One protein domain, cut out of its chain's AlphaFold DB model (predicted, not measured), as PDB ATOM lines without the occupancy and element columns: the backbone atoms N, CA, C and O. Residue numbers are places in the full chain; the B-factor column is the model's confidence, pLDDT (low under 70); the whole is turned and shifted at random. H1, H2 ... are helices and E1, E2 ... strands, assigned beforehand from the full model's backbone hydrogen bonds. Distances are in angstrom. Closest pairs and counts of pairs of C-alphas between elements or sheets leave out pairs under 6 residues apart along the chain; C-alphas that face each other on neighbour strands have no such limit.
ATOM      1  N   PRO A   2      51.481 -26.325  59.387       62.16
ATOM      2  CA  PRO A   2      51.839 -27.768  59.407       62.16
ATOM      3  C   PRO A   2      53.331 -28.162  59.575       62.16
ATOM      4  O   PRO A   2      53.823 -29.107  58.971       62.16
ATOM      5  N   GLY A   3      54.101 -27.376  60.314       78.94
ATOM      6  CA  GLY A   3      55.530 -27.154  60.071       78.94
ATOM      7  C   GLY A   3      56.110 -26.087  60.996       78.94
ATOM      8  O   GLY A   3      57.303 -26.049  61.213       78.94
ATOM      9  N   ASN A   4      55.282 -25.337  61.711       88.25
ATOM     10  CA  ASN A   4      55.512 -25.226  63.133       88.25
ATOM     11  C   ASN A   4      55.194 -26.599  63.759       88.25
ATOM     12  O   ASN A   4      54.019 -26.975  63.839       88.25
ATOM     13  N   PRO A   5      56.191 -27.382  64.212       87.75
ATOM     14  CA  PRO A   5      55.928 -28.681  64.823       87.75
ATOM     15  C   PRO A   5      55.188 -28.558  66.160       87.75
ATOM     16  O   PRO A   5      54.635 -29.546  66.645       87.75
ATOM     17  N   ASN A   6      55.125 -27.353  66.725       88.19
ATOM     18  CA  ASN A   6      54.424 -27.015  67.957       88.19
ATOM     19  C   ASN A   6      53.096 -26.279  67.712       88.19
ATOM     20  O   ASN A   6      52.538 -25.736  68.662       88.19
ATOM     21  N   SER A   7      52.591 -26.268  66.472       86.25
ATOM     22  CA  SER A   7      51.276 -25.702  66.147       86.25
ATOM     23  C   SER A   7      50.176 -26.333  67.004       86.25
ATOM     24  O   SER A   7      50.164 -27.550  67.233       86.25
ATOM     25  N   ILE A   8      49.224 -25.499  67.432       83.12
ATOM     26  CA  ILE A   8      48.019 -25.910  68.168       83.12
ATOM     27  C   ILE A   8      47.170 -26.867  67.313       83.12
ATOM     28  O   ILE A   8      46.514 -27.760  67.851       83.12
ATOM     29  N   ARG A   9      47.220 -26.726  65.978       82.44
ATOM     30  CA  ARG A   9      46.509 -27.577  65.013       82.44
ATOM     31  C   ARG A   9      47.512 -28.450  64.241       82.44
ATOM     32  O   ARG A   9      47.952 -28.073  63.155       82.44
ATOM     33  N   PRO A  10      47.891 -29.628  64.778       81.81
ATOM     34  CA  PRO A  10      48.887 -30.512  64.158       81.81
ATOM     35  C   PRO A  10      48.388 -31.218  62.888       81.81
ATOM     36  O   PRO A  10      49.192 -31.800  62.157       81.81
ATOM     37  N   ASN A  11      47.075 -31.186  62.649       85.56
ATOM     38  CA  ASN A  11      46.404 -31.845  61.540       85.56
ATOM     39  C   ASN A  11      45.792 -30.784  60.619       85.56
ATOM     40  O   ASN A  11      45.320 -29.753  61.094       85.56
ATOM     41  N   ARG A  12      45.740 -31.071  59.318       86.00
ATOM     42  CA  ARG A  12      45.022 -30.271  58.318       86.00
ATOM     43  C   ARG A  12      44.100 -31.143  57.490       86.00
ATOM     44  O   ARG A  12      44.363 -32.334  57.309       86.00
ATOM     45  N   MET A  13      43.034 -30.540  56.978       88.19
ATOM     46  CA  MET A  13      42.163 -31.189  56.006       88.19
ATOM     47  C   MET A  13      42.758 -31.019  54.607       88.19
ATOM     48  O   MET A  13      42.931 -29.899  54.137       88.19
ATOM     49  N   ALA A  14      43.045 -32.128  53.934       89.88
ATOM     50  CA  ALA A  14      43.387 -32.167  52.520       89.88
ATOM     51  C   ALA A  14      42.205 -32.778  51.757       89.88
ATOM     52  O   ALA A  14      41.704 -33.841  52.123       89.88
ATOM     53  N   ILE A  15      41.731 -32.101  50.713       87.88
ATOM     54  CA  ILE A  15      40.594 -32.566  49.914       87.88
ATOM     55  C   ILE A  15      41.102 -33.016  48.550       87.88
ATOM     56  O   ILE A  15      41.808 -32.282  47.867       87.88
ATOM     57  N   GLU A  16      40.741 -34.238  48.173       87.38
ATOM     58  CA  GLU A  16      41.125 -34.863  46.908       87.38
ATOM     59  C   GLU A  16      40.519 -34.095  45.718       87.38
ATOM     60  O   GLU A  16      39.299 -34.064  45.538       87.38
ATOM     61  N   THR A  17      41.343 -33.459  44.888       84.75
ATOM     62  CA  THR A  17      40.903 -32.825  43.633       84.75
ATOM     63  C   THR A  17      40.814 -33.855  42.494       84.75
ATOM     64  O   THR A  17      41.091 -35.042  42.689       84.75
ATOM     65  N   ARG A  18      40.357 -33.434  41.305       81.88
ATOM     66  CA  ARG A  18      40.418 -34.271  40.092       81.88
ATOM     67  C   ARG A  18      41.886 -34.564  39.736       81.88
ATOM     68  O   ARG A  18      42.782 -33.827  40.136       81.88
ATOM     69  N   VAL A  19      42.155 -35.631  38.980       83.62
ATOM     70  CA  VAL A  19      43.530 -35.927  38.531       83.62
ATOM     71  C   VAL A  19      43.955 -34.895  37.485       83.62
ATOM     72  O   VAL A  19      43.246 -34.678  36.503       83.62
ATOM     73  N   HIS A  20      45.115 -34.276  37.691       82.38
ATOM     74  CA  HIS A  20      45.742 -33.344  36.753       82.38
ATOM     75  C   HIS A  20      46.799 -34.064  35.902       82.38
ATOM     76  O   HIS A  20      47.362 -35.076  36.321       82.38
ATOM     77  N   ASN A  21      47.095 -33.534  34.713       81.75
ATOM     78  CA  ASN A  21      48.290 -33.934  33.970       81.75
ATOM     79  C   ASN A  21      49.540 -33.271  34.607       81.75
ATOM     80  O   ASN A  21      49.424 -32.366  35.439       81.75
ATOM     81  N   LEU A  22      50.745 -33.718  34.237       83.38
ATOM     82  CA  LEU A  22      51.979 -33.137  34.782       83.38
ATOM     83  C   LEU A  22      52.160 -31.672  34.346       83.38
ATOM     84  O   LEU A  22      52.427 -30.813  35.179       83.38
ATOM     85  N   TRP A  23      51.966 -31.391  33.054       82.50
ATOM     86  CA  TRP A  23      52.209 -30.081  32.442       82.50
ATOM     87  C   TRP A  23      51.460 -28.929  33.115       82.50
ATOM     88  O   TRP A  23      52.048 -27.876  33.339       82.50
ATOM     89  N   ASN A  24      50.208 -29.132  33.524       80.31
ATOM     90  CA  ASN A  24      49.401 -28.069  34.122       80.31
ATOM     91  C   ASN A  24      49.805 -27.741  35.572       80.31
ATOM     92  O   ASN A  24      49.340 -26.747  36.114       80.31
ATOM     93  N   ASN A  25      50.681 -28.541  36.193       81.31
ATOM     94  CA  ASN A  25      51.316 -28.220  37.477       81.31
ATOM     95  C   ASN A  25      52.702 -27.562  37.304       81.31
ATOM     96  O   ASN A  25      53.324 -27.180  38.292       81.31
ATOM     97  N   LEU A  26      53.192 -27.438  36.064       85.00
ATOM     98  CA  LEU A  26      54.479 -26.824  35.713       85.00
ATOM     99  C   LEU A  26      54.331 -25.426  35.087       85.00
ATOM    100  O   LEU A  26      55.335 -24.813  34.730       85.00
ATOM    101  N   ILE A  27      53.099 -24.930  34.936       86.19
ATOM    102  CA  ILE A  27      52.788 -23.648  34.296       86.19
ATOM    103  C   ILE A  27      52.060 -22.752  35.297       86.19
ATOM    104  O   ILE A  27      50.988 -23.092  35.800       86.19
ATOM    105  N   GLU A  28      52.647 -21.590  35.566       91.06
ATOM    106  CA  GLU A  28      52.004 -20.514  36.318       91.06
ATOM    107  C   GLU A  28      50.983 -19.813  35.422       91.06
ATOM    108  O   GLU A  28      51.247 -19.574  34.247       91.06
ATOM    109  N   SER A  29      49.796 -19.541  35.956       90.06
ATOM    110  CA  SER A  29      48.667 -18.983  35.199       90.06
ATOM    111  C   SER A  29      47.672 -18.308  36.140       90.06
ATOM    112  O   SER A  29      47.720 -18.503  37.356       90.06
ATOM    113  N   ALA A  30      46.744 -17.523  35.607       89.12
ATOM    114  CA  ALA A  30      45.664 -16.922  36.378       89.12
ATOM    115  C   ALA A  30      44.355 -16.900  35.585       89.12
ATOM    116  O   ALA A  30      44.341 -16.842  34.362       89.12
ATOM    117  N   SER A  31      43.226 -16.924  36.294       85.31
ATOM    118  CA  SER A  31      41.914 -16.656  35.699       85.31
ATOM    119  C   SER A  31      40.970 -16.013  36.711       85.31
ATOM    120  O   SER A  31      41.122 -16.200  37.920       85.31
ATOM    121  N   HIS A  32      39.922 -15.329  36.244       79.44
ATOM    122  CA  HIS A  32      38.860 -14.834  37.130       79.44
ATOM    123  C   HIS A  32      38.084 -15.960  37.849       79.44
ATOM    124  O   HIS A  32      37.472 -15.712  38.888       79.44
ATOM    125  N   ALA A  33      38.093 -17.193  37.325       76.56
ATOM    126  CA  ALA A  33      37.359 -18.319  37.905       76.56
ATOM    127  C   ALA A  33      38.106 -18.958  39.092       76.56
ATOM    128  O   ALA A  33      37.507 -19.199  40.150       76.56
ATOM    129  N   THR A  34      39.407 -19.208  38.907       75.50
ATOM    130  CA  THR A  34      40.287 -19.948  39.830       75.50
ATOM    131  C   THR A  34      41.196 -19.052  40.669       75.50
ATOM    132  O   THR A  34      41.608 -19.454  41.755       75.50
ATOM    133  N   GLY A  35      41.501 -17.842  40.195       85.25
ATOM    134  CA  GLY A  35      42.596 -17.017  40.699       85.25
ATOM    135  C   GLY A  35      43.955 -17.425  40.131       85.25
ATOM    136  O   GLY A  35      44.034 -18.158  39.143       85.25
ATOM    137  N   SER A  36      45.014 -16.932  40.771       87.31
ATOM    138  CA  SER A  36      46.424 -17.194  40.457       87.31
ATOM    139  C   SER A  36      46.889 -18.587  40.897       87.31
ATOM    140  O   SER A  36      46.814 -18.914  42.085       87.31
ATOM    141  N   LEU A  37      47.464 -19.351  39.972       88.88
ATOM    142  CA  LEU A  37      48.249 -20.554  40.224       88.88
ATOM    143  C   LEU A  37      49.743 -20.192  40.238       88.88
ATOM    144  O   LEU A  37      50.305 -19.777  39.226       88.88
ATOM    145  N   LEU A  38      50.366 -20.356  41.404       90.62
ATOM    146  CA  LEU A  38      51.768 -20.043  41.694       90.62
ATOM    147  C   LEU A  38      52.492 -21.332  42.097       90.62
ATOM    148  O   LEU A  38      51.990 -22.064  42.956       90.62
ATOM    149  N   ILE A  39      53.686 -21.589  41.562       92.69
ATOM    150  CA  ILE A  39      54.517 -22.716  42.001       92.69
ATOM    151  C   ILE A  39      55.226 -22.295  43.294       92.69
ATOM    152  O   ILE A  39      56.310 -21.709  43.278       92.69
ATOM    153  N   TRP A  40      54.572 -22.554  44.430       92.88
ATOM    154  CA  TRP A  40      55.084 -22.207  45.762       92.88
ATOM    155  C   TRP A  40      56.308 -23.039  46.162       92.88
ATOM    156  O   TRP A  40      57.237 -22.504  46.756       92.88
ATOM    157  N   ASP A  41      56.315 -24.330  45.833       93.75
ATOM    158  CA  ASP A  41      57.472 -25.214  45.969       93.75
ATOM    159  C   ASP A  41      57.397 -26.337  44.922       93.75
ATOM    160  O   ASP A  41      56.326 -26.633  44.391       93.75
ATOM    161  N   THR A  42      58.534 -26.957  44.624       94.25
ATOM    162  CA  THR A  42      58.669 -28.098  43.712       94.25
ATOM    163  C   THR A  42      59.832 -28.984  44.153       94.25
ATOM    164  O   THR A  42      60.687 -28.545  44.921       94.25
ATOM    165  N   GLY A  43      59.877 -30.226  43.675       93.81
ATOM    166  CA  GLY A  43      60.952 -31.162  43.984       93.81
ATOM    167  C   GLY A  43      60.523 -32.622  43.893       93.81
ATOM    168  O   GLY A  43      59.547 -32.960  43.222       93.81
ATOM    169  N   GLU A  44      61.260 -33.490  44.579       94.19
ATOM    170  CA  GLU A  44      61.055 -34.942  44.550       94.19
ATOM    171  C   GLU A  44      60.334 -35.453  45.808       94.19
ATOM    172  O   GLU A  44      60.218 -34.759  46.822       94.19
ATOM    173  N   TYR A  45      59.845 -36.695  45.760       94.38
ATOM    174  CA  TYR A  45      59.244 -37.365  46.912       94.38
ATOM    175  C   TYR A  45      59.762 -38.795  47.065       94.38
ATOM    176  O   TYR A  45      59.949 -39.523  46.092       94.38
ATOM    177  N   GLU A  46      59.916 -39.224  48.313       94.94
ATOM    178  CA  GLU A  46      60.215 -40.603  48.684       94.94
ATOM    179  C   GLU A  46      58.997 -41.188  49.415       94.94
ATOM    180  O   GLU A  46      58.537 -40.653  50.431       94.94
ATOM    181  N   VAL A  47      58.451 -42.294  48.897       94.12
ATOM    182  CA  VAL A  47      57.359 -43.021  49.561       94.12
ATOM    183  C   VAL A  47      57.957 -43.892  50.655       94.12
ATOM    184  O   VAL A  47      58.586 -44.913  50.377       94.12
ATOM    185  N   LEU A  48      57.748 -43.497  51.907       92.38
ATOM    186  CA  LEU A  48      58.229 -44.261  53.050       92.38
ATOM    187  C   LEU A  48      57.272 -45.424  53.351       92.38
ATOM    188  O   LEU A  48      56.053 -45.259  53.231       92.38
ATOM    189  N   PRO A  49      57.781 -46.581  53.813       88.19
ATOM    190  CA  PRO A  49      56.936 -47.717  54.145       88.19
ATOM    191  C   PRO A  49      55.914 -47.339  55.220       88.19
ATOM    192  O   PRO A  49      56.237 -46.689  56.225       88.19
ATOM    193  N   SER A  50      54.669 -47.776  55.019       74.88
ATOM    194  CA  SER A  50      53.623 -47.605  56.021       74.88
ATOM    195  C   SER A  50      54.058 -48.271  57.326       74.88
ATOM    196  O   SER A  50      54.557 -49.400  57.338       74.88
ATOM    197  N   ARG A  51      53.902 -47.560  58.446       68.00
ATOM    198  CA  ARG A  51      54.287 -48.077  59.759       68.00
ATOM    199  C   ARG A  51      53.404 -49.283  60.064       68.00
ATOM    200  O   ARG A  51      52.247 -49.088  60.432       68.00
ATOM    201  N   ARG A  74      59.496 -52.517  43.779       74.19
ATOM    202  CA  ARG A  74      58.416 -51.701  43.235       74.19
ATOM    203  C   ARG A  74      58.848 -50.250  43.037       74.19
ATOM    204  O   ARG A  74      59.476 -49.633  43.910       74.19
ATOM    205  N   GLY A  75      58.458 -49.690  41.894       84.31
ATOM    206  CA  GLY A  75      58.698 -48.285  41.567       84.31
ATOM    207  C   GLY A  75      58.000 -47.340  42.552       84.31
ATOM    208  O   GLY A  75      57.004 -47.698  43.182       84.31
ATOM    209  N   ALA A  76      58.498 -46.106  42.678       86.56
ATOM    210  CA  ALA A  76      57.927 -45.109  43.592       86.56
ATOM    211  C   ALA A  76      56.425 -44.851  43.335       86.56
ATOM    212  O   ALA A  76      55.643 -44.729  44.278       86.56
ATOM    213  N   SER A  77      56.005 -44.862  42.065       86.31
ATOM    214  CA  SER A  77      54.604 -44.746  41.642       86.31
ATOM    215  C   SER A  77      53.729 -45.916  42.108       86.31
ATOM    216  O   SER A  77      52.587 -45.713  42.522       86.31
ATOM    217  N   GLU A  78      54.253 -47.140  42.091       89.44
ATOM    218  CA  GLU A  78      53.540 -48.331  42.552       89.44
ATOM    219  C   GLU A  78      53.406 -48.338  44.079       89.44
ATOM    220  O   GLU A  78      52.313 -48.572  44.599       89.44
ATOM    221  N   LYS A  79      54.472 -47.975  44.803       91.19
ATOM    222  CA  LYS A  79      54.445 -47.770  46.262       91.19
ATOM    223  C   LYS A  79      53.432 -46.702  46.669       91.19
ATOM    224  O   LYS A  79      52.693 -46.889  47.640       91.19
ATOM    225  N   LEU A  80      53.356 -45.603  45.915       90.94
ATOM    226  CA  LEU A  80      52.358 -44.553  46.121       90.94
ATOM    227  C   LEU A  80      50.935 -45.074  45.873       90.94
ATOM    228  O   LEU A  80      50.061 -44.873  46.714       90.94
ATOM    229  N   SER A  81      50.713 -45.797  44.772       89.19
ATOM    230  CA  SER A  81      49.421 -46.408  44.424       89.19
ATOM    231  C   SER A  81      48.947 -47.412  45.484       89.19
ATOM    232  O   SER A  81      47.800 -47.353  45.939       89.19
ATOM    233  N   ALA A  82      49.842 -48.280  45.967       89.44
ATOM    234  CA  ALA A  82      49.569 -49.202  47.065       89.44
ATOM    235  C   ALA A  82      49.223 -48.455  48.366       89.44
ATOM    236  O   ALA A  82      48.238 -48.787  49.022       89.44
ATOM    237  N   SER A  83      49.971 -47.401  48.704       91.38
ATOM    238  CA  SER A  83      49.728 -46.579  49.901       91.38
ATOM    239  C   SER A  83      48.404 -45.801  49.835       91.38
ATOM    240  O   SER A  83      47.705 -45.674  50.844       91.38
ATOM    241  N   PHE A  84      48.028 -45.317  48.646       89.88
ATOM    242  CA  PHE A  84      46.748 -44.654  48.385       89.88
ATOM    243  C   PHE A  84      45.579 -45.625  48.601       89.88
ATOM    244  O   PHE A  84      44.666 -45.329  49.372       89.88
ATOM    245  N   ARG A  85      45.656 -46.833  48.020       87.25
ATOM    246  CA  ARG A  85      44.674 -47.917  48.229       87.25
ATOM    247  C   ARG A  85      44.610 -48.371  49.692       87.25
ATOM    248  O   ARG A  85      43.524 -48.614  50.210       87.25
ATOM    249  N   ALA A  86      45.746 -48.400  50.388       89.12
ATOM    250  CA  ALA A  86      45.829 -48.680  51.822       89.12
ATOM    251  C   ALA A  86      45.282 -47.546  52.717       89.12
ATOM    252  O   ALA A  86      45.230 -47.710  53.936       89.12
ATOM    253  N   ARG A  87      44.850 -46.407  52.141       90.19
ATOM    254  CA  ARG A  87      44.277 -45.237  52.845       90.19
ATOM    255  C   ARG A  87      45.242 -44.554  53.826       90.19
ATOM    256  O   ARG A  87      44.818 -43.759  54.670       90.19
ATOM    257  N   HIS A  88      46.537 -44.847  53.717       92.56
ATOM    258  CA  HIS A  88      47.581 -44.321  54.589       92.56
ATOM    259  C   HIS A  88      48.881 -44.129  53.800       92.56
ATOM    260  O   HIS A  88      49.630 -45.076  53.559       92.56
ATOM    261  N   ILE A  89      49.154 -42.881  53.429       93.69
ATOM    262  CA  ILE A  89      50.302 -42.484  52.618       93.69
ATOM    263  C   ILE A  89      51.310 -41.780  53.518       93.69
ATOM    264  O   ILE A  89      50.942 -40.903  54.300       93.69
ATOM    265  N   ARG A  90      52.588 -42.134  53.393       94.44
ATOM    266  CA  ARG A  90      53.690 -41.434  54.052       94.44
ATOM    267  C   ARG A  90      54.701 -40.989  53.010       94.44
ATOM    268  O   ARG A  90      55.239 -41.820  52.286       94.44
ATOM    269  N   LEU A  91      54.959 -39.689  52.966       95.25
ATOM    270  CA  LEU A  91      55.869 -39.074  52.006       95.25
ATOM    271  C   LEU A  91      56.937 -38.295  52.753       95.25
ATOM    272  O   LEU A  91      56.608 -37.468  53.603       95.25
ATOM    273  N   ARG A  92      58.199 -38.518  52.400       95.56
ATOM    274  CA  ARG A  92      59.254 -37.531  52.613       95.56
ATOM    275  C   ARG A  92      59.315 -36.652  51.370       95.56
ATOM    276  O   ARG A  92      59.296 -37.164  50.253       95.56
ATOM    277  N   LEU A  93      59.311 -35.341  51.573       95.50
ATOM    278  CA  LEU A  93      59.263 -34.343  50.512       95.50
ATOM    279  C   LEU A  93      60.621 -33.648  50.423       95.50
ATOM    280  O   LEU A  93      61.119 -33.116  51.413       95.50
ATOM    281  N   HIS A  94      61.203 -33.655  49.230       95.75
ATOM    282  CA  HIS A  94      62.480 -33.032  48.904       95.75
ATOM    283  C   HIS A  94      62.212 -31.775  48.074       95.75
ATOM    284  O   HIS A  94      62.520 -31.724  46.885       95.75
ATOM    285  N   GLY A  95      61.549 -30.802  48.705       93.38
ATOM    286  CA  GLY A  95      61.226 -29.509  48.103       93.38
ATOM    287  C   GLY A  95      62.394 -28.521  48.137       93.38
ATOM    288  O   GLY A  95      63.377 -28.722  48.850       93.38
ATOM    289  N   THR A  96      62.270 -27.422  47.395       93.50
ATOM    290  CA  THR A  96      63.200 -26.281  47.447       93.50
ATOM    291  C   THR A  96      62.961 -25.360  48.647       93.50
ATOM    292  O   THR A  96      63.896 -24.698  49.096       93.50
ATOM    293  N   ARG A  97      61.730 -25.313  49.183       91.94
ATOM    294  CA  ARG A  97      61.369 -24.527  50.382       91.94
ATOM    295  C   ARG A  97      61.144 -25.371  51.618       91.94
ATOM    296  O   ARG A  97      61.322 -24.878  52.733       91.94
ATOM    297  N   LEU A  98      60.693 -26.608  51.442       93.25
ATOM    298  CA  LEU A  98      60.499 -27.520  52.558       93.25
ATOM    299  C   LEU A  98      61.846 -27.859  53.229       93.25
ATOM    300  O   LEU A  98      62.837 -28.086  52.535       93.25
ATOM    301  N   PRO A  99      61.904 -27.921  54.572       93.12
ATOM    302  CA  PRO A  99      63.111 -28.323  55.284       93.12
ATOM    303  C   PRO A  99      63.619 -29.712  54.886       93.12
ATOM    304  O   PRO A  99      62.856 -30.586  54.467       93.12
ATOM    305  N   SER A 100      64.912 -29.957  55.109       91.19
ATOM    306  CA  SER A 100      65.486 -31.290  54.922       91.19
ATOM    307  C   SER A 100      64.729 -32.338  55.747       91.19
ATOM    308  O   SER A 100      64.351 -32.100  56.893       91.19
ATOM    309  N   GLN A 101      64.508 -33.509  55.143       91.81
ATOM    310  CA  GLN A 101      63.745 -34.631  55.706       91.81
ATOM    311  C   GLN A 101      62.260 -34.343  56.007       91.81
ATOM    312  O   GLN A 101      61.616 -35.190  56.630       91.81
ATOM    313  N   TYR A 102      61.682 -33.216  55.567       94.62
ATOM    314  CA  TYR A 102      60.284 -32.871  55.845       94.62
ATOM    315  C   TYR A 102      59.327 -34.001  55.418       94.62
ATOM    316  O   TYR A 102      59.154 -34.298  54.236       94.62
ATOM    317  N   THR A 103      58.729 -34.673  56.405       94.69
ATOM    318  CA  THR A 103      57.967 -35.912  56.212       94.69
ATOM    319  C   THR A 103      56.530 -35.731  56.683       94.69
ATOM    320  O   THR A 103      56.282 -35.300  57.808       94.69
ATOM    321  N   VAL A 104      55.563 -36.120  55.856       94.25
ATOM    322  CA  VAL A 104      54.126 -36.018  56.141       94.25
ATOM    323  C   VAL A 104      53.430 -37.375  56.076       94.25
ATOM    324  O   VAL A 104      53.807 -38.253  55.298       94.25
ATOM    325  N   ASN A 105      52.378 -37.542  56.881       93.94
ATOM    326  CA  ASN A 105      51.424 -38.644  56.752       93.94
ATOM    327  C   ASN A 105      50.063 -38.097  56.307       93.94
ATOM    328  O   ASN A 105      49.545 -37.164  56.926       93.94
ATOM    329  N   LEU A 106      49.468 -38.726  55.295       93.50
ATOM    330  CA  LEU A 106      48.090 -38.522  54.865       93.50
ATOM    331  C   LEU A 106      47.278 -39.774  55.205       93.50
ATOM    332  O   LEU A 106      47.620 -40.879  54.781       93.50
ATOM    333  N   ARG A 107      46.181 -39.610  55.946       92.44
ATOM    334  CA  ARG A 107      45.264 -40.699  56.312       92.44
ATOM    335  C   ARG A 107      43.855 -40.397  55.824       92.44
ATOM    336  O   ARG A 107      43.322 -39.340  56.151       92.44
ATOM    337  N   LEU A 108      43.222 -41.345  55.139       89.38
ATOM    338  CA  LEU A 108      41.797 -41.295  54.810       89.38
ATOM    339  C   LEU A 108      41.000 -42.094  55.861       89.38
ATOM    340  O   LEU A 108      41.159 -43.314  55.949       89.38
ATOM    341  N   PRO A 109      40.158 -41.453  56.694       86.38
ATOM    342  CA  PRO A 109      39.253 -42.163  57.599       86.38
ATOM    343  C   PRO A 109      38.240 -43.017  56.837       86.38
ATOM    344  O   PRO A 109      37.758 -42.603  55.785       86.38
ATOM    345  N   SER A 110      37.812 -44.143  57.416       83.00
ATOM    346  CA  SER A 110      36.774 -45.001  56.822       83.00
ATOM    347  C   SER A 110      35.472 -44.243  56.528       83.00
ATOM    348  O   SER A 110      34.892 -44.436  55.468       83.00
ATOM    349  N   ALA A 111      35.064 -43.309  57.397       78.56
ATOM    350  CA  ALA A 111      33.886 -42.456  57.188       78.56
ATOM    351  C   ALA A 111      33.992 -41.522  55.961       78.56
ATOM    352  O   ALA A 111      32.975 -41.121  55.398       78.56
ATOM    353  N   ASN A 112      35.216 -41.205  55.528       77.50
ATOM    354  CA  ASN A 112      35.497 -40.358  54.367       77.50
ATOM    355  C   ASN A 112      35.876 -41.189  53.126       77.50
ATOM    356  O   ASN A 112      36.037 -40.633  52.037       77.50
ATOM    357  N   ASN A 113      36.007 -42.513  53.266       73.81
ATOM    358  CA  ASN A 113      36.283 -43.446  52.180       73.81
ATOM    359  C   ASN A 113      35.003 -43.745  51.391       73.81
ATOM    360  O   ASN A 113      34.425 -44.824  51.486       73.81
ATOM    361  N   ARG A 114      34.545 -42.749  50.632       70.62
ATOM    362  CA  ARG A 114      33.338 -42.844  49.807       70.62
ATOM    363  C   ARG A 114      33.667 -43.507  48.469       70.62
ATOM    364  O   ARG A 114      34.676 -43.165  47.847       70.62
ATOM    365  N   GLU A 115      32.821 -44.424  48.017       66.75
ATOM    366  CA  GLU A 115      32.893 -45.028  46.673       66.75
ATOM    367  C   GLU A 115      32.227 -44.138  45.610       66.75
ATOM    368  O   GLU A 115      32.648 -44.120  44.451       66.75
ATOM    369  N   HIS A 116      31.258 -43.327  46.047       64.06
ATOM    370  CA  HIS A 116      30.529 -42.336  45.258       64.06
ATOM    371  C   HIS A 116      30.757 -40.919  45.802       64.06
ATOM    372  O   HIS A 116      31.017 -40.722  46.995       64.06
ATOM    373  N   GLN A 117      30.627 -39.921  44.931       63.16
ATOM    374  CA  GLN A 117      30.756 -38.516  45.314       63.16
ATOM    375  C   GLN A 117      29.674 -38.073  46.317       63.16
ATOM    376  O   GLN A 117      28.618 -38.704  46.429       63.16
ATOM    377  N   PRO A 118      29.930 -37.019  47.111       63.59
ATOM    378  CA  PRO A 118      28.904 -36.431  47.958       63.59
ATOM    379  C   PRO A 118      27.799 -35.773  47.126       63.59
ATOM    380  O   PRO A 118      28.076 -34.959  46.247       63.59
ATOM    381  N   PRO A 155      36.066 -22.533  69.996       51.06
ATOM    382  CA  PRO A 155      36.756 -21.804  68.927       51.06
ATOM    383  C   PRO A 155      37.437 -22.723  67.899       51.06
ATOM    384  O   PRO A 155      37.285 -22.512  66.699       51.06
ATOM    385  N   MET A 156      38.062 -23.820  68.357       49.53
ATOM    386  CA  MET A 156      38.614 -24.882  67.499       49.53
ATOM    387  C   MET A 156      37.604 -25.449  66.484       49.53
ATOM    388  O   MET A 156      37.933 -25.605  65.317       49.53
ATOM    389  N   GLN A 157      36.368 -25.741  66.899       50.03
ATOM    390  CA  GLN A 157      35.368 -26.366  66.022       50.03
ATOM    391  C   GLN A 157      34.791 -25.386  64.994       50.03
ATOM    392  O   GLN A 157      34.482 -25.786  63.870       50.03
ATOM    393  N   ALA A 158      34.635 -24.111  65.364       55.44
ATOM    394  CA  ALA A 158      34.164 -23.073  64.447       55.44
ATOM    395  C   ALA A 158      35.178 -22.825  63.317       55.44
ATOM    396  O   ALA A 158      34.806 -22.743  62.145       55.44
ATOM    397  N   GLU A 159      36.457 -22.783  63.680       55.72
ATOM    398  CA  GLU A 159      37.597 -22.627  62.781       55.72
ATOM    399  C   GLU A 159      37.808 -23.843  61.859       55.72
ATOM    400  O   GLU A 159      37.880 -23.671  60.643       55.72
ATOM    401  N   ASP A 160      37.808 -25.075  62.384       56.84
ATOM    402  CA  ASP A 160      37.914 -26.298  61.563       56.84
ATOM    403  C   ASP A 160      36.745 -26.408  60.561       56.84
ATOM    404  O   ASP A 160      36.910 -26.823  59.409       56.84
ATOM    405  N   THR A 161      35.547 -25.964  60.967       60.66
ATOM    406  CA  THR A 161      34.374 -25.865  60.082       60.66
ATOM    407  C   THR A 161      34.572 -24.821  58.976       60.66
ATOM    408  O   THR A 161      34.041 -24.980  57.875       60.66
ATOM    409  N   TYR A 162      35.311 -23.743  59.243       61.12
ATOM    410  CA  TYR A 162      35.618 -22.699  58.266       61.12
ATOM    411  C   TYR A 162      36.699 -23.154  57.271       61.12
ATOM    412  O   TYR A 162      36.489 -23.041  56.064       61.12
ATOM    413  N   GLU A 163      37.782 -23.774  57.752       61.56
ATOM    414  CA  GLU A 163      38.838 -24.374  56.920       61.56
ATOM    415  C   GLU A 163      38.260 -25.469  55.999       61.56
ATOM    416  O   GLU A 163      38.492 -25.463  54.789       61.56
ATOM    417  N   SER A 164      37.385 -26.334  56.531       62.66
ATOM    418  CA  SER A 164      36.648 -27.326  55.735       62.66
ATOM    419  C   SER A 164      35.753 -26.683  54.665       62.66
ATOM    420  O   SER A 164      35.715 -27.153  53.526       62.66
ATOM    421  N   LYS A 165      35.045 -25.586  54.973       67.38
ATOM    422  CA  LYS A 165      34.227 -24.863  53.980       67.38
ATOM    423  C   LYS A 165      35.078 -24.241  52.873       67.38
ATOM    424  O   LYS A 165      34.684 -24.346  51.713       67.38
ATOM    425  N   GLN A 166      36.222 -23.637  53.204       63.88
ATOM    426  CA  GLN A 166      37.146 -23.089  52.207       63.88
ATOM    427  C   GLN A 166      37.685 -24.189  51.286       63.88
ATOM    428  O   GLN A 166      37.568 -24.070  50.068       63.88
ATOM    429  N   ALA A 167      38.192 -25.288  51.850       63.16
ATOM    430  CA  ALA A 167      38.740 -26.394  51.069       63.16
ATOM    431  C   ALA A 167      37.683 -27.035  50.147       63.16
ATOM    432  O   ALA A 167      37.964 -27.296  48.978       63.16
ATOM    433  N   ASN A 168      36.446 -27.237  50.628       63.59
ATOM    434  CA  ASN A 168      35.360 -27.762  49.789       63.59
ATOM    435  C   ASN A 168      35.009 -26.789  48.647       63.59
ATOM    436  O   ASN A 168      34.784 -27.221  47.521       63.59
ATOM    437  N   GLN A 169      34.991 -25.474  48.900       62.41
ATOM    438  CA  GLN A 169      34.728 -24.477  47.855       62.41
ATOM    439  C   GLN A 169      35.868 -24.356  46.839       62.41
ATOM    440  O   GLN A 169      35.589 -24.080  45.676       62.41
ATOM    441  N   ALA A 170      37.122 -24.582  47.241       61.81
ATOM    442  CA  ALA A 170      38.260 -24.653  46.327       61.81
ATOM    443  C   ALA A 170      38.182 -25.899  45.427       61.81
ATOM    444  O   ALA A 170      38.308 -25.777  44.212       61.81
ATOM    445  N   ALA A 171      37.865 -27.069  45.995       61.53
ATOM    446  CA  ALA A 171      37.657 -28.303  45.231       61.53
ATOM    447  C   ALA A 171      36.483 -28.205  44.233       61.53
ATOM    448  O   ALA A 171      36.550 -28.777  43.151       61.53
ATOM    449  N   VAL A 172      35.436 -27.440  44.567       62.69
ATOM    450  CA  VAL A 172      34.335 -27.105  43.642       62.69
ATOM    451  C   VAL A 172      34.728 -26.006  42.640       62.69
ATOM    452  O   VAL A 172      34.179 -25.956  41.551       62.69
ATOM    453  N   ALA A 173      35.682 -25.122  42.955       58.12
ATOM    454  CA  ALA A 173      36.157 -24.091  42.023       58.12
ATOM    455  C   ALA A 173      37.077 -24.641  40.922       58.12
ATOM    456  O   ALA A 173      37.116 -24.070  39.838       58.12
ATOM    457  N   SER A 174      37.783 -25.748  41.185       56.53
ATOM    458  CA  SER A 174      38.464 -26.536  40.146       56.53
ATOM    459  C   SER A 174      37.502 -27.313  39.240       56.53
ATOM    460  O   SER A 174      37.952 -27.973  38.307       56.53
ATOM    461  N   ASP A 175      36.196 -27.262  39.517       58.31
ATOM    462  CA  ASP A 175      35.169 -27.879  38.692       58.31
ATOM    463  C   ASP A 175      34.606 -26.857  37.691       58.31
ATOM    464  O   ASP A 175      33.747 -26.035  38.018       58.31
ATOM    465  N   LEU A 176      35.175 -26.852  36.482       51.97
ATOM    466  CA  LEU A 176      34.855 -25.866  35.444       51.97
ATOM    467  C   LEU A 176      33.530 -26.161  34.721       51.97
ATOM    468  O   LEU A 176      32.989 -25.272  34.065       51.97
ATOM    469  N   GLU A 177      32.999 -27.379  34.853       52.47
ATOM    470  CA  GLU A 177      31.754 -27.803  34.219       52.47
ATOM    471  C   GLU A 177      30.788 -28.429  35.221       52.47
ATOM    472  O   GLU A 177      31.139 -28.915  36.289       52.47
ATOM    473  N   ASN A 178      29.504 -28.398  34.883       50.28
ATOM    474  CA  ASN A 178      28.436 -28.759  35.806       50.28
ATOM    475  C   ASN A 178      28.230 -30.283  35.924       50.28
ATOM    476  O   ASN A 178      27.102 -30.714  36.165       50.28
ATOM    477  N   ASP A 179      29.294 -31.075  35.757       52.38
ATOM    478  CA  ASP A 179      29.270 -32.537  35.772       52.38
ATOM    479  C   ASP A 179      28.603 -33.059  37.054       52.38
ATOM    480  O   ASP A 179      28.891 -32.635  38.181       52.38
ATOM    481  N   THR A 180      27.647 -33.964  36.869       57.56
ATOM    482  CA  THR A 180      26.832 -34.537  37.952       57.56
ATOM    483  C   THR A 180      26.992 -36.041  38.102       57.56
ATOM    484  O   THR A 180      26.426 -36.601  39.038       57.56
ATOM    485  N   ASP A 181      27.753 -36.689  37.220       61.00
ATOM    486  CA  ASP A 181      27.962 -38.131  37.237       61.00
ATOM    487  C   ASP A 181      29.415 -38.460  37.645       61.00
ATOM    488  O   ASP A 181      30.356 -38.004  36.991       61.00
ATOM    489  N   PRO A 182      29.658 -39.247  38.714       60.69
ATOM    490  CA  PRO A 182      31.011 -39.679  39.063       60.69
ATOM    491  C   PRO A 182      31.701 -40.483  37.946       60.69
ATOM    492  O   PRO A 182      32.929 -40.577  37.948       60.69
ATOM    493  N   GLU A 183      30.955 -41.063  37.004       62.19
ATOM    494  CA  GLU A 183      31.494 -41.806  35.864       62.19
ATOM    495  C   GLU A 183      32.008 -40.859  34.773       62.19
ATOM    496  O   GLU A 183      33.137 -41.051  34.303       62.19
ATOM    497  N   THR A 184      31.287 -39.768  34.460       64.69
ATOM    498  CA  THR A 184      31.832 -38.716  33.581       64.69
ATOM    499  C   THR A 184      33.020 -38.026  34.232       64.69
ATOM    500  O   THR A 184      34.014 -37.820  33.558       64.69
ATOM    501  N   ILE A 185      33.023 -37.789  35.546       63.88
ATOM    502  CA  ILE A 185      34.165 -37.152  36.235       63.88
ATOM    503  C   ILE A 185      35.419 -38.050  36.261       63.88
ATOM    504  O   ILE A 185      36.548 -37.554  36.274       63.88
ATOM    505  N   ARG A 186      35.262 -39.381  36.246       63.59
ATOM    506  CA  ARG A 186      36.393 -40.326  36.124       63.59
ATOM    507  C   ARG A 186      36.958 -40.384  34.701       63.59
ATOM    508  O   ARG A 186      38.172 -40.545  34.551       63.59
ATOM    509  N   ALA A 187      36.104 -40.251  33.685       64.00
ATOM    510  CA  ALA A 187      36.510 -40.163  32.282       64.00
ATOM    511  C   ALA A 187      37.134 -38.787  31.960       64.00
ATOM    512  O   ALA A 187      38.255 -38.701  31.455       64.00
ATOM    513  N   THR A 188      36.437 -37.719  32.338       63.88
ATOM    514  CA  THR A 188      36.780 -36.303  32.185       63.88
ATOM    515  C   THR A 188      37.546 -35.808  33.415       63.88
ATOM    516  O   THR A 188      37.047 -35.073  34.275       63.88
ATOM    517  N   ASN A 189      38.804 -36.243  33.500       72.69
ATOM    518  CA  ASN A 189      39.776 -35.742  34.475       72.69
ATOM    519  C   ASN A 189      40.002 -34.223  34.318       72.69
ATOM    520  O   ASN A 189      39.493 -33.616  33.381       72.69
ATOM    521  N   ALA A 190      40.767 -33.591  35.221       66.44
ATOM    522  CA  ALA A 190      40.858 -32.123  35.295       66.44
ATOM    523  C   ALA A 190      41.240 -31.452  33.962       66.44
ATOM    524  O   ALA A 190      40.836 -30.322  33.709       66.44
ATOM    525  N   TYR A 191      42.018 -32.149  33.126       63.72
ATOM    526  CA  TYR A 191      42.452 -31.690  31.811       63.72
ATOM    527  C   TYR A 191      42.630 -32.862  30.829       63.72
ATOM    528  O   TYR A 191      42.917 -33.985  31.265       63.72
ATOM    529  N   PRO A 192      42.549 -32.617  29.505       65.31
ATOM    530  CA  PRO A 192      42.872 -33.613  28.487       65.31
ATOM    531  C   PRO A 192      44.244 -34.271  28.717       65.31
ATOM    532  O   PRO A 192      45.230 -33.613  29.060       65.31
ATOM    533  N   GLY A 193      44.297 -35.592  28.542       67.50
ATOM    534  CA  GLY A 193      45.498 -36.407  28.769       67.50
ATOM    535  C   GLY A 193      45.741 -36.837  30.223       67.50
ATOM    536  O   GLY A 193      46.598 -37.687  30.456       67.50
ATOM    537  N   ALA A 194      44.991 -36.324  31.205       72.50
ATOM    538  CA  ALA A 194      44.996 -36.886  32.556       72.50
ATOM    539  C   ALA A 194      44.166 -38.185  32.607       72.50
ATOM    540  O   ALA A 194      43.062 -38.245  32.065       72.50
ATOM    541  N   THR A 195      44.681 -39.227  33.269       74.19
ATOM    542  CA  THR A 195      44.002 -40.528  33.409       74.19
ATOM    543  C   THR A 195      44.000 -40.999  34.863       74.19
ATOM    544  O   THR A 195      45.024 -40.995  35.545       74.19
ATOM    545  N   ASN A 196      42.835 -41.418  35.358       77.69
ATOM    546  CA  ASN A 196      42.649 -41.842  36.745       77.69
ATOM    547  C   ASN A 196      42.912 -43.346  36.930       77.69
ATOM    548  O   ASN A 196      41.994 -44.151  37.065       77.69
ATOM    549  N   THR A 197      44.188 -43.727  36.953       75.81
ATOM    550  CA  THR A 197      44.627 -45.123  37.157       75.81
ATOM    551  C   THR A 197      44.675 -45.552  38.633       75.81
ATOM    552  O   THR A 197      44.795 -46.741  38.938       75.81
ATOM    553  N   ILE A 198      44.573 -44.597  39.565       75.38
ATOM    554  CA  ILE A 198      44.685 -44.829  41.015       75.38
ATOM    555  C   ILE A 198      43.338 -45.049  41.720       75.38
ATOM    556  O   ILE A 198      43.325 -45.463  42.878       75.38
ATOM    557  N   GLY A 199      42.211 -44.810  41.040       74.19
ATOM    558  CA  GLY A 199      40.877 -44.919  41.641       74.19
ATOM    559  C   GLY A 199      40.523 -43.736  42.549       74.19
ATOM    560  O   GLY A 199      39.853 -43.916  43.567       74.19
ATOM    561  N   SER A 200      40.987 -42.531  42.194       79.31
ATOM    562  CA  SER A 200      40.515 -41.277  42.792       79.31
ATOM    563  C   SER A 200      39.001 -41.153  42.587       79.31
ATOM    564  O   SER A 200      38.477 -41.490  41.521       79.31
ATOM    565  N   VAL A 201      38.281 -40.704  43.611       72.75
ATOM    566  CA  VAL A 201      36.825 -40.471  43.552       72.75
ATOM    567  C   VAL A 201      36.509 -38.973  43.539       72.75
ATOM    568  O   VAL A 201      35.387 -38.604  43.188       72.75
ATOM    569  N   HIS A 202      37.513 -38.131  43.824       72.88
ATOM    570  CA  HIS A 202      37.387 -36.692  44.049       72.88
ATOM    571  C   HIS A 202      36.546 -36.380  45.310       72.88
ATOM    572  O   HIS A 202      35.686 -37.144  45.748       72.88
ATOM    573  N   GLN A 203      36.867 -35.269  45.973       80.44
ATOM    574  CA  GLN A 203      36.250 -34.755  47.205       80.44
ATOM    575  C   GLN A 203      36.332 -35.674  48.440       80.44
ATOM    576  O   GLN A 203      35.672 -35.424  49.450       80.44
ATOM    577  N   ARG A 204      37.190 -36.702  48.424       86.06
ATOM    578  CA  ARG A 204      37.564 -37.448  49.637       86.06
ATOM    579  C   ARG A 204      38.350 -36.549  50.595       86.06
ATOM    580  O   ARG A 204      39.209 -35.771  50.183       86.06
ATOM    581  N   HIS A 205      38.039 -36.663  51.883       89.19
ATOM    582  CA  HIS A 205      38.579 -35.824  52.960       89.19
ATOM    583  C   HIS A 205      39.694 -36.563  53.711       89.19
ATOM    584  O   HIS A 205      39.428 -37.418  54.562       89.19
ATOM    585  N   TRP A 206      40.939 -36.234  53.381       91.62
ATOM    586  CA  TRP A 206      42.161 -36.780  53.967       91.62
ATOM    587  C   TRP A 206      42.653 -35.902  55.128       91.62
ATOM    588  O   TRP A 206      42.607 -34.676  55.058       91.62
ATOM    589  N   PHE A 207      43.200 -36.513  56.177       91.69
ATOM    590  CA  PHE A 207      43.927 -35.796  57.226       91.69
ATOM    591  C   PHE A 207      45.428 -35.812  56.943       91.69
ATOM    592  O   PHE A 207      46.047 -36.877  56.950       91.69
ATOM    593  N   LEU A 208      46.000 -34.628  56.727       92.31
ATOM    594  CA  LEU A 208      47.433 -34.381  56.571       92.31
ATOM    595  C   LEU A 208      48.053 -34.042  57.933       92.31
ATOM    596  O   LEU A 208      47.517 -33.216  58.671       92.31
ATOM    597  N   THR A 209      49.187 -34.658  58.264       92.12
ATOM    598  CA  THR A 209      49.894 -34.472  59.545       92.12
ATOM    599  C   THR A 209      51.412 -34.483  59.351       92.12
ATOM    600  O   THR A 209      51.927 -35.214  58.503       92.12
ATOM    601  N   LEU A 210      52.144 -33.705  60.154       92.81
ATOM    602  CA  LEU A 210      53.613 -33.698  60.159       92.81
ATOM    603  C   LEU A 210      54.162 -34.924  60.911       92.81
ATOM    604  O   LEU A 210      53.903 -35.093  62.107       92.81
ATOM    605  N   ASP A 211      54.977 -35.751  60.252       92.31
ATOM    606  CA  ASP A 211      55.720 -36.836  60.900       92.31
ATOM    607  C   ASP A 211      56.958 -36.263  61.599       92.31
ATOM    608  O   ASP A 211      58.071 -36.262  61.068       92.31
ATOM    609  N   ARG A 212      56.740 -35.715  62.800       91.81
ATOM    610  CA  ARG A 212      57.781 -35.000  63.549       91.81
ATOM    611  C   ARG A 212      59.070 -35.835  63.708       91.81
ATOM    612  O   ARG A 212      60.116 -35.332  63.303       91.81
ATOM    613  N   PRO A 213      59.035 -37.102  64.182       90.75
ATOM    614  CA  PRO A 213      60.254 -37.896  64.353       90.75
ATOM    615  C   PRO A 213      61.007 -38.170  63.046       90.75
ATOM    616  O   PRO A 213      62.230 -38.105  63.037       90.75
ATOM    617  N   ASN A 214      60.303 -38.449  61.939       90.75
ATOM    618  CA  ASN A 214      60.952 -38.684  60.640       90.75
ATOM    619  C   ASN A 214      61.429 -37.395  59.950       90.75
ATOM    620  O   ASN A 214      62.200 -37.481  59.000       90.75
ATOM    621  N   SER A 215      61.009 -36.227  60.450       91.38
ATOM    622  CA  SER A 215      61.465 -34.899  60.016       91.38
ATOM    623  C   SER A 215      62.607 -34.342  60.883       91.38
ATOM    624  O   SER A 215      62.781 -33.127  60.951       91.38
ATOM    625  N   GLY A 216      63.329 -35.196  61.619       90.75
ATOM    626  CA  GLY A 216      64.446 -34.800  62.491       90.75
ATOM    627  C   GLY A 216      64.050 -34.146  63.826       90.75
ATOM    628  O   GLY A 216      64.913 -33.716  64.590       90.75
ATOM    629  N   LEU A 217      62.755 -34.066  64.151       91.25
ATOM    630  CA  LEU A 217      62.282 -33.381  65.355       91.25
ATOM    631  C   LEU A 217      62.223 -34.332  66.558       91.25
ATOM    632  O   LEU A 217      61.539 -35.359  66.548       91.25
ATOM    633  N   ARG A 218      62.865 -33.920  67.649       92.00
ATOM    634  CA  ARG A 218      62.871 -34.578  68.961       92.00
ATOM    635  C   ARG A 218      62.053 -33.772  69.967       92.00
ATOM    636  O   ARG A 218      62.057 -32.543  69.958       92.00
ATOM    637  N   ARG A 219      61.343 -34.455  70.865       91.50
ATOM    638  CA  ARG A 219      60.628 -33.795  71.964       91.50
ATOM    639  C   ARG A 219      61.605 -33.523  73.106       91.50
ATOM    640  O   ARG A 219      62.177 -34.468  73.642       91.50
ATOM    641  N   SER A 220      61.788 -32.260  73.480       91.00
ATOM    642  CA  SER A 220      62.674 -31.892  74.586       91.00
ATOM    643  C   SER A 220      62.115 -32.371  75.927       91.00
ATOM    644  O   SER A 220      60.914 -32.271  76.196       91.00
ATOM    645  N   THR A 221      62.990 -32.897  76.781       89.06
ATOM    646  CA  THR A 221      62.655 -33.463  78.097       89.06
ATOM    647  C   THR A 221      63.072 -32.566  79.267       89.06
ATOM    648  O   THR A 221      62.630 -32.796  80.396       89.06
ATOM    649  N   SER A 222      63.877 -31.531  79.012       87.06
ATOM    650  CA  SER A 222      64.520 -30.678  80.017       87.06
ATOM    651  C   SER A 222      64.610 -29.212  79.562       87.06
ATOM    652  O   SER A 222      64.378 -28.889  78.398       87.06
ATOM    653  N   GLY A 223      64.937 -28.316  80.500       88.06
ATOM    654  CA  GLY A 223      65.091 -26.881  80.234       88.06
ATOM    655  C   GLY A 223      63.773 -26.129  80.017       88.06
ATOM    656  O   GLY A 223      62.695 -26.624  80.351       88.06
ATOM    657  N   LEU A 224      63.881 -24.915  79.468       83.38
ATOM    658  CA  LEU A 224      62.746 -24.024  79.186       83.38
ATOM    659  C   LEU A 224      61.804 -24.601  78.114       83.38
ATOM    660  O   LEU A 224      60.592 -24.460  78.223       83.38
ATOM    661  N   ASP A 225      62.344 -25.333  77.138       84.25
ATOM    662  CA  ASP A 225      61.582 -25.972  76.057       84.25
ATOM    663  C   ASP A 225      60.951 -27.327  76.434       84.25
ATOM    664  O   ASP A 225      60.546 -28.093  75.555       84.25
ATOM    665  N   LYS A 226      60.880 -27.686  77.722       88.75
ATOM    666  CA  LYS A 226      60.380 -29.000  78.160       88.75
ATOM    667  C   LYS A 226      58.991 -29.303  77.579       88.75
ATOM    668  O   LYS A 226      58.003 -28.636  77.873       88.75
ATOM    669  N   GLY A 227      58.904 -30.378  76.798       85.50
ATOM    670  CA  GLY A 227      57.687 -30.836  76.129       85.50
ATOM    671  C   GLY A 227      57.500 -30.327  74.696       85.50
ATOM    672  O   GLY A 227      56.687 -30.930  73.984       85.50
ATOM    673  N   ARG A 228      58.259 -29.306  74.267       89.31
ATOM    674  CA  ARG A 228      58.296 -28.751  72.903       89.31
ATOM    675  C   ARG A 228      59.048 -29.690  71.952       89.31
ATOM    676  O   ARG A 228      59.959 -30.412  72.357       89.31
ATOM    677  N   TRP A 229      58.669 -29.690  70.680       89.88
ATOM    678  CA  TRP A 229      59.416 -30.318  69.593       89.88
ATOM    679  C   TRP A 229      60.478 -29.351  69.071       89.88
ATOM    680  O   TRP A 229      60.154 -28.222  68.704       89.88
ATOM    681  N   ILE A 230      61.723 -29.820  69.039       91.00
ATOM    682  CA  ILE A 230      62.914 -29.106  68.571       91.00
ATOM    683  C   ILE A 230      63.614 -30.015  67.560       91.00
ATOM    684  O   ILE A 230      63.613 -31.234  67.727       91.00
ATOM    685  N   GLY A 231      64.235 -29.458  66.533       87.69
ATOM    686  CA  GLY A 231      65.072 -30.209  65.603       87.69
ATOM    687  C   GLY A 231      65.982 -29.262  64.850       87.69
ATOM    688  O   GLY A 231      66.247 -28.158  65.319       87.69
ATOM    689  N   ASP A 232      66.450 -29.706  63.694       85.88
ATOM    690  CA  ASP A 232      67.574 -29.066  63.009       85.88
ATOM    691  C   ASP A 232      67.125 -27.959  62.028       85.88
ATOM    692  O   ASP A 232      67.924 -27.439  61.252       85.88
ATOM    693  N   TRP A 233      65.839 -27.596  62.062       90.44
ATOM    694  CA  TRP A 233      65.223 -26.545  61.255       90.44
ATOM    695  C   TRP A 233      64.154 -25.784  62.058       90.44
ATOM    696  O   TRP A 233      63.434 -26.365  62.875       90.44
ATOM    697  N   GLU A 234      64.056 -24.475  61.821       87.12
ATOM    698  CA  GLU A 234      63.120 -23.584  62.518       87.12
ATOM    699  C   GLU A 234      61.704 -23.621  61.912       87.12
ATOM    700  O   GLU A 234      61.554 -23.843  60.706       87.12
ATOM    701  N   PRO A 235      60.645 -23.372  62.711       89.06
ATOM    702  CA  PRO A 235      59.276 -23.241  62.222       89.06
ATOM    703  C   PRO A 235      59.162 -22.284  61.034       89.06
ATOM    704  O   PRO A 235      59.626 -21.148  61.095       89.06
ATOM    705  N   PHE A 236      58.476 -22.722  59.978       89.06
ATOM    706  CA  PHE A 236      58.229 -21.896  58.798       89.06
ATOM    707  C   PHE A 236      56.735 -21.730  58.512       89.06
ATOM    708  O   PHE A 236      55.886 -22.597  58.787       89.06
ATOM    709  N   HIS A 237      56.411 -20.586  57.923       86.62
ATOM    710  CA  HIS A 237      55.053 -20.120  57.683       86.62
ATOM    711  C   HIS A 237      54.821 -19.936  56.186       86.62
ATOM    712  O   HIS A 237      55.758 -19.685  55.438       86.62
ATOM    713  N   VAL A 238      53.569 -20.100  55.768       87.38
ATOM    714  CA  VAL A 238      53.127 -19.770  54.408       87.38
ATOM    715  C   VAL A 238      52.274 -18.528  54.584       87.38
ATOM    716  O   VAL A 238      51.275 -18.607  55.293       87.38
ATOM    717  N   LEU A 239      52.709 -17.381  54.076       85.06
ATOM    718  CA  LEU A 239      52.271 -16.063  54.548       85.06
ATOM    719  C   LEU A 239      51.059 -15.487  53.802       85.06
ATOM    720  O   LEU A 239      50.416 -14.572  54.315       85.06
ATOM    721  N   GLY A 240      50.695 -16.055  52.653       83.31
ATOM    722  CA  GLY A 240      49.523 -15.650  51.874       83.31
ATOM    723  C   GLY A 240      49.871 -15.107  50.486       83.31
ATOM    724  O   GLY A 240      51.031 -14.839  50.174       83.31
ATOM    725  N   ARG A 241      48.844 -14.937  49.644       81.56
ATOM    726  CA  ARG A 241      48.968 -14.634  48.202       81.56
ATOM    727  C   ARG A 241      49.888 -13.447  47.909       81.56
ATOM    728  O   ARG A 241      50.635 -13.473  46.940       81.56
ATOM    729  N   ASP A 242      49.812 -12.416  48.741       84.69
ATOM    730  CA  ASP A 242      50.443 -11.122  48.479       84.69
ATOM    731  C   ASP A 242      51.913 -11.060  48.964       84.69
ATOM    732  O   ASP A 242      52.605 -10.074  48.720       84.69
ATOM    733  N   LEU A 243      52.402 -12.116  49.632       88.81
ATOM    734  CA  LEU A 243      53.779 -12.245  50.135       88.81
ATOM    735  C   LEU A 243      54.535 -13.429  49.516       88.81
ATOM    736  O   LEU A 243      55.763 -13.394  49.418       88.81
ATOM    737  N   GLU A 244      53.822 -14.475  49.100       90.75
ATOM    738  CA  GLU A 244      54.426 -15.661  48.506       90.75
ATOM    739  C   GLU A 244      54.883 -15.435  47.062       90.75
ATOM    740  O   GLU A 244      54.145 -14.930  46.215       90.75
ATOM    741  N   ARG A 245      56.114 -15.870  46.782       93.75
ATOM    742  CA  ARG A 245      56.732 -15.836  45.449       93.75
ATOM    743  C   ARG A 245      56.754 -17.210  44.797       93.75
ATOM    744  O   ARG A 245      56.658 -18.214  45.498       93.75
ATOM    745  N   SER A 246      56.981 -17.258  43.493       93.31
ATOM    746  CA  SER A 246      57.309 -18.484  42.763       93.31
ATOM    747  C   SER A 246      58.715 -18.975  43.115       93.31
ATOM    748  O   SER A 246      59.610 -18.157  43.344       93.31
ATOM    749  N   VAL A 247      58.943 -20.292  43.124       93.81
ATOM    750  CA  VAL A 247      60.309 -20.864  43.117       93.81
ATOM    751  C   VAL A 247      60.922 -20.945  41.719       93.81
ATOM    752  O   VAL A 247      62.137 -21.057  41.605       93.81
ATOM    753  N   ILE A 248      60.106 -20.852  40.663       91.00
ATOM    754  CA  ILE A 248      60.559 -20.914  39.268       91.00
ATOM    755  C   ILE A 248      60.827 -19.511  38.716       91.00
ATOM    756  O   ILE A 248      61.881 -19.264  38.137       91.00
ATOM    757  N   THR A 249      59.887 -18.580  38.901       91.88
ATOM    758  CA  THR A 249      59.928 -17.249  38.266       91.88
ATOM    759  C   THR A 249      60.289 -16.111  39.226       91.88
ATOM    760  O   THR A 249      60.545 -14.994  38.782       91.88
ATOM    761  N   GLY A 250      60.271 -16.348  40.546       92.88
ATOM    762  CA  GLY A 250      60.427 -15.314  41.584       92.88
ATOM    763  C   GLY A 250      59.273 -14.296  41.684       92.88
ATOM    764  O   GLY A 250      59.277 -13.451  42.590       92.88
ATOM    765  N   ARG A 251      58.284 -14.377  40.783       92.06
ATOM    766  CA  ARG A 251      57.117 -13.486  40.699       92.06
ATOM    767  C   ARG A 251      56.172 -13.681  41.881       92.06
ATOM    768  O   ARG A 251      56.125 -14.758  42.472       92.06
ATOM    769  N   LEU A 252      55.433 -12.634  42.232       92.44
ATOM    770  CA  LEU A 252      54.283 -12.717  43.128       92.44
ATOM    771  C   LEU A 252      53.062 -13.226  42.355       92.44
ATOM    772  O   LEU A 252      52.944 -13.041  41.146       92.44
ATOM    773  N   ALA A 253      52.085 -13.767  43.079       88.94
ATOM    774  CA  ALA A 253      50.776 -14.091  42.514       88.94
ATOM    775  C   ALA A 253      50.076 -12.878  41.858       88.94
ATOM    776  O   ALA A 253      49.304 -13.052  40.919       88.94
ATOM    777  N   GLY A 254      50.357 -11.656  42.334       89.06
ATOM    778  CA  GLY A 254      49.895 -10.409  41.715       89.06
ATOM    779  C   GLY A 254      50.459 -10.178  40.313       89.06
ATOM    780  O   GLY A 254      49.710  -9.804  39.418       89.06
ATOM    781  N   ASP A 255      51.746 -10.467  40.106       91.50
ATOM    782  CA  ASP A 255      52.407 -10.282  38.810       91.50
ATOM    783  C   ASP A 255      51.794 -11.226  37.760       91.50
ATOM    784  O   ASP A 255      51.423 -10.784  36.678       91.50
ATOM    785  N   ILE A 256      51.566 -12.494  38.132       90.88
ATOM    786  CA  ILE A 256      50.939 -13.516  37.270       90.88
ATOM    787  C   ILE A 256      49.496 -13.134  36.893       90.88
ATOM    788  O   ILE A 256      49.064 -13.377  35.771       90.88
ATOM    789  N   MET A 257      48.733 -12.519  37.809       90.44
ATOM    790  CA  MET A 257      47.397 -12.006  37.472       90.44
ATOM    791  C   MET A 257      47.466 -10.847  36.474       90.44
ATOM    792  O   MET A 257      46.624 -10.781  35.584       90.44
ATOM    793  N   ASN A 258      48.466  -9.968  36.586       90.31
ATOM    794  CA  ASN A 258      48.650  -8.858  35.648       90.31
ATOM    795  C   ASN A 258      49.060  -9.350  34.249       90.31
ATOM    796  O   ASN A 258      48.541  -8.834  33.262       90.31
ATOM    797  N   ASP A 259      49.945 -10.352  34.161       89.62
ATOM    798  CA  ASP A 259      50.379 -10.956  32.889       89.62
ATOM    799  C   ASP A 259      49.190 -11.532  32.086       89.62
ATOM    800  O   ASP A 259      49.128 -11.384  30.867       89.62
ATOM    801  N   GLU A 260      48.218 -12.138  32.776       88.88
ATOM    802  CA  GLU A 260      46.992 -12.723  32.200       88.88
ATOM    803  C   GLU A 260      45.824 -11.714  32.078       88.88
ATOM    804  O   GLU A 260      44.701 -12.086  31.736       88.88
ATOM    805  N   GLY A 261      46.046 -10.429  32.391       89.06
ATOM    806  CA  GLY A 261      45.017  -9.379  32.333       89.06
ATOM    807  C   GLY A 261      43.888  -9.512  33.369       89.06
ATOM    808  O   GLY A 261      42.811  -8.937  33.200       89.06
ATOM    809  N   VAL A 262      44.106 -10.270  34.446       86.75
ATOM    810  CA  VAL A 262      43.114 -10.589  35.486       86.75
ATOM    811  C   VAL A 262      43.050  -9.466  36.530       86.75
ATOM    812  O   VAL A 262      43.511  -9.590  37.669       86.75
ATOM    813  N   GLU A 263      42.447  -8.342  36.148       84.12
ATOM    814  CA  GLU A 263      42.256  -7.192  37.037       84.12
ATOM    815  C   GLU A 263      41.138  -7.411  38.075       84.12
ATOM    816  O   GLU A 263      40.188  -8.172  37.879       84.12
ATOM    817  N   GLY A 264      41.231  -6.724  39.220       77.88
ATOM    818  CA  GLY A 264      40.157  -6.688  40.223       77.88
ATOM    819  C   GLY A 264      39.825  -8.031  40.895       77.88
ATOM    820  O   GLY A 264      38.759  -8.153  41.502       77.88
ATOM    821  N   PHE A 265      40.697  -9.044  40.814       75.00
ATOM    822  CA  PHE A 265      40.429 -10.368  41.384       75.00
ATOM    823  C   PHE A 265      40.366 -10.361  42.923       75.00
ATOM    824  O   PHE A 265      41.372 -10.455  43.640       75.00
ATOM    825  N   VAL A 266      39.134 -10.314  43.432       70.62
ATOM    826  CA  VAL A 266      38.810 -10.531  44.843       70.62
ATOM    827  C   VAL A 266      38.830 -12.033  45.130       70.62
ATOM    828  O   VAL A 266      37.869 -12.756  44.859       70.62
ATOM    829  N   GLY A 267      39.939 -12.507  45.699       64.94
ATOM    830  CA  GLY A 267      40.093 -13.901  46.110       64.94
ATOM    831  C   GLY A 267      39.001 -14.339  47.093       64.94
ATOM    832  O   GLY A 267      38.674 -13.626  48.046       64.94
ATOM    833  N   ARG A 268      38.437 -15.533  46.877       64.69
ATOM    834  CA  ARG A 268      37.322 -16.057  47.682       64.69
ATOM    835  C   ARG A 268      37.729 -16.147  49.161       64.69
ATOM    836  O   ARG A 268      38.634 -16.895  49.509       64.69
ATOM    837  N   GLN A 269      37.033 -15.402  50.025       59.94
ATOM    838  CA  GLN A 269      37.165 -15.447  51.494       59.94
ATOM    839  C   GLN A 269      38.567 -15.144  52.073       59.94
ATOM    840  O   GLN A 269      38.809 -15.454  53.240       59.94
ATOM    841  N   GLY A 270      39.458 -14.510  51.297       58.62
ATOM    842  CA  GLY A 270      40.773 -14.039  51.750       58.62
ATOM    843  C   GLY A 270      41.659 -15.149  52.322       58.62
ATOM    844  O   GLY A 270      41.686 -15.359  53.535       58.62
ATOM    845  N   TRP A 271      42.407 -15.847  51.459       62.56
ATOM    846  CA  TRP A 271      43.394 -16.835  51.905       62.56
ATOM    847  C   TRP A 271      44.433 -16.168  52.819       62.56
ATOM    848  O   TRP A 271      45.203 -15.314  52.380       62.56
ATOM    849  N   ARG A 272      44.412 -16.531  54.105       66.50
ATOM    850  CA  ARG A 272      45.293 -15.980  55.141       66.50
ATOM    851  C   ARG A 272      46.500 -16.882  55.363       66.50
ATOM    852  O   ARG A 272      46.391 -18.105  55.289       66.50
ATOM    853  N   GLY A 273      47.634 -16.261  55.678       70.31
ATOM    854  CA  GLY A 273      48.858 -16.976  56.000       70.31
ATOM    855  C   GLY A 273      48.712 -17.890  57.220       70.31
ATOM    856  O   GLY A 273      48.127 -17.514  58.235       70.31
ATOM    857  N   ILE A 274      49.273 -19.096  57.132       73.19
ATOM    858  CA  ILE A 274      49.235 -20.111  58.190       73.19
ATOM    859  C   ILE A 274      50.436 -19.910  59.122       73.19
ATOM    860  O   ILE A 274      51.490 -20.553  58.978       73.19
ATOM    861  N   VAL A 275      50.246 -18.981  60.061       72.44
ATOM    862  CA  VAL A 275      51.231 -18.558  61.070       72.44
ATOM    863  C   VAL A 275      51.206 -19.382  62.369       72.44
ATOM    864  O   VAL A 275      52.170 -19.328  63.125       72.44
ATOM    865  N   GLU A 276      50.160 -20.183  62.604       61.81
ATOM    866  CA  GLU A 276      49.986 -21.031  63.806       61.81
ATOM    867  C   GLU A 276      50.606 -22.432  63.678       61.81
ATOM    868  O   GLU A 276      50.163 -23.227  62.813       61.81
TER     869      GLU A 276
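What this domain is: This is residues 2 to 51, 74 to 118 and 155 to 276 of the 276 residues of the protein "LigD_N domain-containing protein" of Rachicladosporium antarcticum (UniProt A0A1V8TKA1). Little of this domain is regular structure: a strongly twisted antiparallel sheet, E1 E7 E6 E5 E4, has H1 on one face and H2 grazing it near E1, while H4 packs on the small hairpin E2 and E3. Long stretches with no named element, residues 16 to 28, 188 to 204, 211 to 252 and 260 to 276, make up much of the rest. The 217 printed residues, of mixed class with 77 in named elements, run E1 E2 E3 E4 H1 E5 E6 H2 H3 E7 H4; they are compact, radius of gyration of the C-alphas 18.5 A, spanning 57 by 40 by 38 A.

Where its parts are: E1 is residues 11 to 15, from C-alpha 11 at (46.404, -31.845, 61.540); E2 29 to 31; E3 35 to 37; E4 43 to 47; H1 76 to 85; E5 88 to 95, 21.2 A; E6 103 to 107; H2 155 to 173, 27.0 A; H3 182 to 187; E7 205 to 210; H4 253 to 259, to C-alpha 259 at (50.379, -10.956, 32.889).

How they stand to each other: N 12 and O 208 of E1 and E7 are 2.9 A apart, within hydrogen-bond range. H1 and the sheet form two layers, a helix on one face, at a height of 6.6 A. H3 is not on it. Every helix has its O i to N i+4 pairs within range.

The domain as a whole: Cuts after residues 51 and 118 leave C-alpha gaps of 17.4 A and 26.7 A. The links E1 to E2, H3 to E7 and E7 to H4 are long. Confidence is under 70 at 51 residues, among them 155 to 188.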